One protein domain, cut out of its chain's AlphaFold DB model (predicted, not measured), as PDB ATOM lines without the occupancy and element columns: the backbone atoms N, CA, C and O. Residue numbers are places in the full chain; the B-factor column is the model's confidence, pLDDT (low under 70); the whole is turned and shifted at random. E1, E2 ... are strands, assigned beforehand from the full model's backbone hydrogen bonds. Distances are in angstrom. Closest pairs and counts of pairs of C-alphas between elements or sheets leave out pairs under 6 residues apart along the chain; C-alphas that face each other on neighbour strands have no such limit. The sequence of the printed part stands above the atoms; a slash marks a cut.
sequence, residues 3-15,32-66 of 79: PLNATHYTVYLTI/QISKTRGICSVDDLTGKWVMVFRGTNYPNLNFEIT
ATOM      1  N   PRO A   3     170.205 140.741 151.344       91.56
ATOM      2  CA  PRO A   3     169.013 140.551 152.155       91.56
ATOM      3  C   PRO A   3     169.109 141.420 153.417       91.56
ATOM      4  O   PRO A   3     170.173 141.547 154.017       91.56
ATOM      5  N   LEU A   4     168.005 142.066 153.790       87.69
ATOM      6  CA  LEU A   4     167.869 142.772 155.071       87.69
ATOM      7  C   LEU A   4     167.042 141.941 156.060       87.69
ATOM      8  O   LEU A   4     167.275 141.979 157.261       87.69
ATOM      9  N   ASN A   5     166.059 141.206 155.544       82.81
ATOM     10  CA  ASN A   5     165.234 140.245 156.267       82.81
ATOM     11  C   ASN A   5     164.619 139.259 155.252       82.81
ATOM     12  O   ASN A   5     164.977 139.281 154.075       82.81
ATOM     13  N   ALA A   6     163.680 138.410 155.686       78.31
ATOM     14  CA  ALA A   6     163.089 137.359 154.850       78.31
ATOM     15  C   ALA A   6     162.419 137.853 153.549       78.31
ATOM     16  O   ALA A   6     162.318 137.088 152.593       78.31
ATOM     17  N   THR A   7     161.952 139.105 153.498       83.56
ATOM     18  CA  THR A   7     161.185 139.641 152.357       83.56
ATOM     19  C   THR A   7     161.769 140.916 151.754       83.56
ATOM     20  O   THR A   7     161.363 141.309 150.662       83.56
ATOM     21  N   HIS A   8     162.736 141.555 152.415       90.19
ATOM     22  CA  HIS A   8     163.286 142.846 152.007       90.19
ATOM     23  C   HIS A   8     164.766 142.760 151.655       90.19
ATOM     24  O   HIS A   8     165.551 142.041 152.274       90.19
ATOM     25  N   TYR A   9     165.148 143.597 150.696       92.56
ATOM     26  CA  TYR A   9     166.516 143.764 150.232       92.56
ATOM     27  C   TYR A   9     166.966 145.203 150.430       92.56
ATOM     28  O   TYR A   9     166.173 146.137 150.325       92.56
ATOM     29  N   THR A  10     168.264 145.381 150.640       93.19
ATOM     30  CA  THR A  10     168.900 146.697 150.662       93.19
ATOM     31  C   THR A  10     170.033 146.783 149.641       93.19
ATOM     32  O   THR A  10     170.651 145.781 149.248       93.19
ATOM     33  N   VAL A  11     170.296 147.991 149.148       93.25
ATOM     34  CA  VAL A  11     171.368 148.238 148.180       93.25
ATOM     35  C   VAL A  11     172.710 148.109 148.896       93.25
ATOM     36  O   VAL A  11     173.012 148.870 149.805       93.25
ATOM     37  N   TYR A  12     173.523 147.144 148.467       93.50
ATOM     38  CA  TYR A  12     174.882 146.961 148.986       93.50
ATOM     39  C   TYR A  12     175.913 147.782 148.199       93.50
ATOM     40  O   TYR A  12     176.800 148.410 148.768       93.50
ATOM     41  N   LEU A  13     175.788 147.769 146.873       91.19
ATOM     42  CA  LEU A  13     176.683 148.437 145.937       91.19
ATOM     43  C   LEU A  13     175.883 148.830 144.694       91.19
ATOM     44  O   LEU A  13     174.989 148.094 144.273       91.19
ATOM     45  N   THR A  14     176.215 149.977 144.110       90.94
ATOM     46  CA  THR A  14     175.735 150.403 142.791       90.94
ATOM     47  C   THR A  14     176.942 150.710 141.924       90.94
ATOM     48  O   THR A  14     177.832 151.442 142.348       90.94
ATOM     49  N   ILE A  15     176.975 150.136 140.723       87.00
ATOM     50  CA  ILE A  15     178.040 150.362 139.748       87.00
ATOM     51  C   ILE A  15     177.411 151.098 138.564       87.00
ATOM     52  O   ILE A  15     176.570 150.508 137.881       87.00
ATOM     53  N   GLN A  32     181.947 142.658 152.805       90.25
ATOM     54  CA  GLN A  32     182.788 142.899 153.981       90.25
ATOM     55  C   GLN A  32     181.950 143.327 155.180       90.25
ATOM     56  O   GLN A  32     180.996 144.103 155.043       90.25
ATOM     57  N   ILE A  33     182.360 142.855 156.357       93.75
ATOM     58  CA  ILE A  33     181.868 143.343 157.644       93.75
ATOM     59  C   ILE A  33     182.239 144.824 157.764       93.75
ATOM     60  O   ILE A  33     183.351 145.248 157.439       93.75
ATOM     61  N   SER A  34     181.282 145.648 158.178       92.56
ATOM     62  CA  SER A  34     181.448 147.093 158.210       92.56
ATOM     63  C   SER A  34     180.473 147.729 159.192       92.56
ATOM     64  O   SER A  34     179.277 147.865 158.920       92.56
ATOM     65  N   LYS A  35     181.021 148.223 160.306       92.50
ATOM     66  CA  LYS A  35     180.265 148.946 161.334       92.50
ATOM     67  C   LYS A  35     179.525 150.156 160.760       92.50
ATOM     68  O   LYS A  35     178.373 150.395 161.099       92.50
ATOM     69  N   THR A  36     180.159 150.892 159.844       92.19
ATOM     70  CA  THR A  36     179.560 152.077 159.205       92.19
ATOM     71  C   THR A  36     178.418 151.733 158.249       92.19
ATOM     72  O   THR A  36     177.554 152.573 158.022       92.19
ATOM     73  N   ARG A  37     178.377 150.506 157.711       90.06
ATOM     74  CA  ARG A  37     177.277 150.006 156.868       90.06
ATOM     75  C   ARG A  37     176.212 149.231 157.654       90.06
ATOM     76  O   ARG A  37     175.276 148.725 157.035       90.06
ATOM     77  N   GLY A  38     176.354 149.110 158.978       90.81
ATOM     78  CA  GLY A  38     175.470 148.287 159.809       90.81
ATOM     79  C   GLY A  38     175.528 146.800 159.443       90.81
ATOM     80  O   GLY A  38     174.496 146.137 159.397       90.81
ATOM     81  N   ILE A  39     176.716 146.310 159.079       93.88
ATOM     82  CA  ILE A  39     177.006 144.895 158.823       93.88
ATOM     83  C   ILE A  39     177.971 144.475 159.927       93.88
ATOM     84  O   ILE A  39     179.152 144.821 159.872       93.88
ATOM     85  N   CYS A  40     177.448 143.822 160.955       93.69
ATOM     86  CA  CYS A  40     178.151 143.522 162.196       93.69
ATOM     87  C   CYS A  40     178.867 142.182 162.149       93.69
ATOM     88  O   CYS A  40     179.949 142.066 162.714       93.69
ATOM     89  N   SER A  41     178.298 141.200 161.452       94.25
ATOM     90  CA  SER A  41     178.823 139.838 161.413       94.25
ATOM     91  C   SER A  41     178.678 139.195 160.032       94.25
ATOM     92  O   SER A  41     178.100 139.765 159.104       94.25
ATOM     93  N   VAL A  42     179.205 137.977 159.897       93.00
ATOM     94  CA  VAL A  42     179.026 137.147 158.695       93.00
ATOM     95  C   VAL A  42     177.546 136.844 158.443       93.00
ATOM     96  O   VAL A  42     177.124 136.809 157.289       93.00
ATOM     97  N   ASP A  43     176.732 136.694 159.491       92.19
ATOM     98  CA  ASP A  43     175.308 136.382 159.334       92.19
ATOM     99  C   ASP A  43     174.557 137.504 158.588       92.19
ATOM    100  O   ASP A  43     173.693 137.212 157.763       92.19
ATOM    101  N   ASP A  44     174.966 138.769 158.759       92.06
ATOM    102  CA  ASP A  44     174.403 139.924 158.036       92.06
ATOM    103  C   ASP A  44     174.719 139.934 156.527       92.06
ATOM    104  O   ASP A  44     174.126 140.705 155.756       92.06
ATOM    105  N   LEU A  45     175.697 139.132 156.102       92.81
ATOM    106  CA  LEU A  45     176.118 138.979 154.709       92.81
ATOM    107  C   LEU A  45     175.525 137.725 154.061       92.81
ATOM    108  O   LEU A  45     175.352 137.703 152.841       92.81
ATOM    109  N   THR A  46     175.212 136.701 154.855       93.62
ATOM    110  CA  THR A  46     174.712 135.415 154.359       93.62
ATOM    111  C   THR A  46     173.293 135.500 153.797       93.62
ATOM    112  O   THR A  46     172.491 136.360 154.166       93.62
ATOM    113  N   GLY A  47     172.974 134.579 152.888       93.94
ATOM    114  CA  GLY A  47     171.647 134.435 152.296       93.94
ATOM    115  C   GLY A  47     171.592 134.820 150.823       93.94
ATOM    116  O   GLY A  47     172.609 134.932 150.138       93.94
ATOM    117  N   LYS A  48     170.372 134.989 150.306       95.50
ATOM    118  CA  LYS A  48     170.127 135.211 148.877       95.50
ATOM    119  C   LYS A  48     170.372 136.665 148.507       95.50
ATOM    120  O   LYS A  48     169.761 137.569 149.064       95.50
ATOM    121  N   TRP A  49     171.254 136.878 147.545       95.69
ATOM    122  CA  TRP A  49     171.583 138.159 146.947       95.69
ATOM    123  C   TRP A  49     171.036 138.231 145.530       95.69
ATOM    124  O   TRP A  49     170.898 137.230 144.827       95.69
ATOM    125  N   VAL A  50     170.765 139.459 145.100       95.38
ATOM    126  CA  VAL A  50     170.309 139.736 143.740       95.38
ATOM    127  C   VAL A  50     171.101 140.884 143.132       95.38
ATOM    128  O   VAL A  50     171.219 141.971 143.711       95.38
ATOM    129  N   MET A  51     171.656 140.657 141.950       93.38
ATOM    130  CA  MET A  51     172.253 141.680 141.104       93.38
ATOM    131  C   MET A  51     171.244 142.079 140.032       93.38
ATOM    132  O   MET A  51     170.703 141.233 139.325       93.38
ATOM    133  N   VAL A  52     170.985 143.383 139.937       93.06
ATOM    134  CA  VAL A  52     169.967 143.950 139.050       93.06
ATOM    135  C   VAL A  52     170.645 144.822 138.005       93.06
ATOM    136  O   VAL A  52     171.328 145.785 138.360       93.06
ATOM    137  N   PHE A  53     170.413 144.525 136.729       90.81
ATOM    138  CA  PHE A  53     170.916 145.315 135.604       90.81
ATOM    139  C   PHE A  53     169.891 146.372 135.197       90.81
ATOM    140  O   PHE A  53     169.151 146.227 134.222       90.81
ATOM    141  N   ARG A  54     169.819 147.446 135.988       89.19
ATOM    142  CA  ARG A  54     168.877 148.546 135.739       89.19
ATOM    143  C   ARG A  54     169.116 149.173 134.364       89.19
ATOM    144  O   ARG A  54     170.258 149.388 133.979       89.19
ATOM    145  N   GLY A  55     168.030 149.495 133.662       88.75
ATOM    146  CA  GLY A  55     168.091 150.112 132.332       88.75
ATOM    147  C   GLY A  55     168.433 149.141 131.198       88.75
ATOM    148  O   GLY A  55     168.691 149.583 130.085       88.75
ATOM    149  N   THR A  56     168.431 147.832 131.459       89.88
ATOM    150  CA  THR A  56     168.647 146.793 130.445       89.88
ATOM    151  C   THR A  56     167.545 145.739 130.513       89.88
ATOM    152  O   THR A  56     166.820 145.660 131.502       89.88
ATOM    153  N   ASN A  57     167.472 144.891 129.486       91.56
ATOM    154  CA  ASN A  57     166.594 143.718 129.465       91.56
ATOM    155  C   ASN A  57     167.303 142.442 129.953       91.56
ATOM    156  O   ASN A  57     166.781 141.342 129.772       91.56
ATOM    157  N   TYR A  58     168.503 142.563 130.529       91.75
ATOM    158  CA  TYR A  58     169.207 141.405 131.062       91.75
ATOM    159  C   TYR A  58     168.503 140.881 132.318       91.75
ATOM    160  O   TYR A  58     168.094 141.675 133.171       91.75
ATOM    161  N   PRO A  59     168.369 139.550 132.458       95.25
ATOM    162  CA  PRO A  59     167.779 138.970 133.649       95.25
ATOM    163  C   PRO A  59     168.639 139.272 134.877       95.25
ATOM    164  O   PRO A  59     169.868 139.332 134.812       95.25
ATOM    165  N   ASN A  60     167.977 139.428 136.021       94.38
ATOM    166  CA  ASN A  60     168.666 139.577 137.296       94.38
ATOM    167  C   ASN A  60     169.440 138.296 137.628       94.38
ATOM    168  O   ASN A  60     168.919 137.190 137.465       94.38
ATOM    169  N   LEU A  61     170.650 138.449 138.161       94.31
ATOM    170  CA  LEU A  61     171.414 137.320 138.685       94.31
ATOM    171  C   LEU A  61     171.075 137.140 140.158       94.31
ATOM    172  O   LEU A  61     171.216 138.073 140.948       94.31
ATOM    173  N   ASN A  62     170.647 135.938 140.517       95.06
ATOM    174  CA  ASN A  62     170.380 135.553 141.895       95.06
ATOM    175  C   ASN A  62     171.453 134.558 142.324       95.06
ATOM    176  O   ASN A  62     171.730 133.602 141.601       95.06
ATOM    177  N   PHE A  63     172.056 134.787 143.482       93.69
ATOM    178  CA  PHE A  63     173.083 133.917 144.045       93.69
ATOM    179  C   PHE A  63     172.968 133.901 145.564       93.69
ATOM    180  O   PHE A  63     172.356 134.789 146.151       93.69
ATOM    181  N   GLU A  64     173.525 132.885 146.207       94.44
ATOM    182  CA  GLU A  64     173.480 132.738 147.658       94.44
ATOM    183  C   GLU A  64     174.888 132.829 148.231       94.44
ATOM    184  O   GLU A  64     175.815 132.196 147.728       94.44
ATOM    185  N   ILE A  65     175.038 133.649 149.267       92.56
ATOM    186  CA  ILE A  65     176.272 133.749 150.037       92.56
ATOM    187  C   ILE A  65     176.171 132.783 151.207       92.56
ATOM    188  O   ILE A  65     175.285 132.915 152.057       92.56
ATOM    189  N   THR A  66     177.081 131.813 151.226       92.44
ATOM    190  CA  THR A  66     177.197 130.818 152.290       92.44
ATOM    191  C   THR A  66     178.064 131.345 153.434       92.44
ATOM    192  O   THR A  66     178.559 132.472 153.408       92.44
TER     193      THR A  66
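This is residues 3 to 15 and 32 to 66 of the 79 residues of an uncharacterized protein of Candidatus Nitrosarchaeum limnium BG20 (UniProt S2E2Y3). There is little regular structure here: one narrow two-stranded hairpin, E1 and E2, with its loop at one end of the long axis and the coiled stretch 32 to 46 towards the other. Residues 3 to 15, with no named element, run between these ends. The printed part has 48 residues, no named helix and E1 then E2, an antiparallel sheet; the class is all strand, with 10 residues in named elements. It is elongated, 35 by 20 by 17 A, and only just loose, close to compact, with a radius of gyration of the C-alphas of 11.9 A.

Compare E1, residues 47 to 51, with E2, residues 61 to 65: this hairpin's directions stand at 151 degrees. Look for N 49 and O 63 within hydrogen-bond range at 2.7 A.

Find C-alpha 47 at (171.647, 134.435, 152.296); E1 runs 13.3 A. E2 runs 12.9 A to C-alpha 65 at (176.272, 133.749, 150.037).

Residues 16 to 31 are cut out; C-alphas 15 and 32 are 16.8 A apart. The E1 to E2 link is short; no printed residue is under pLDDT 70.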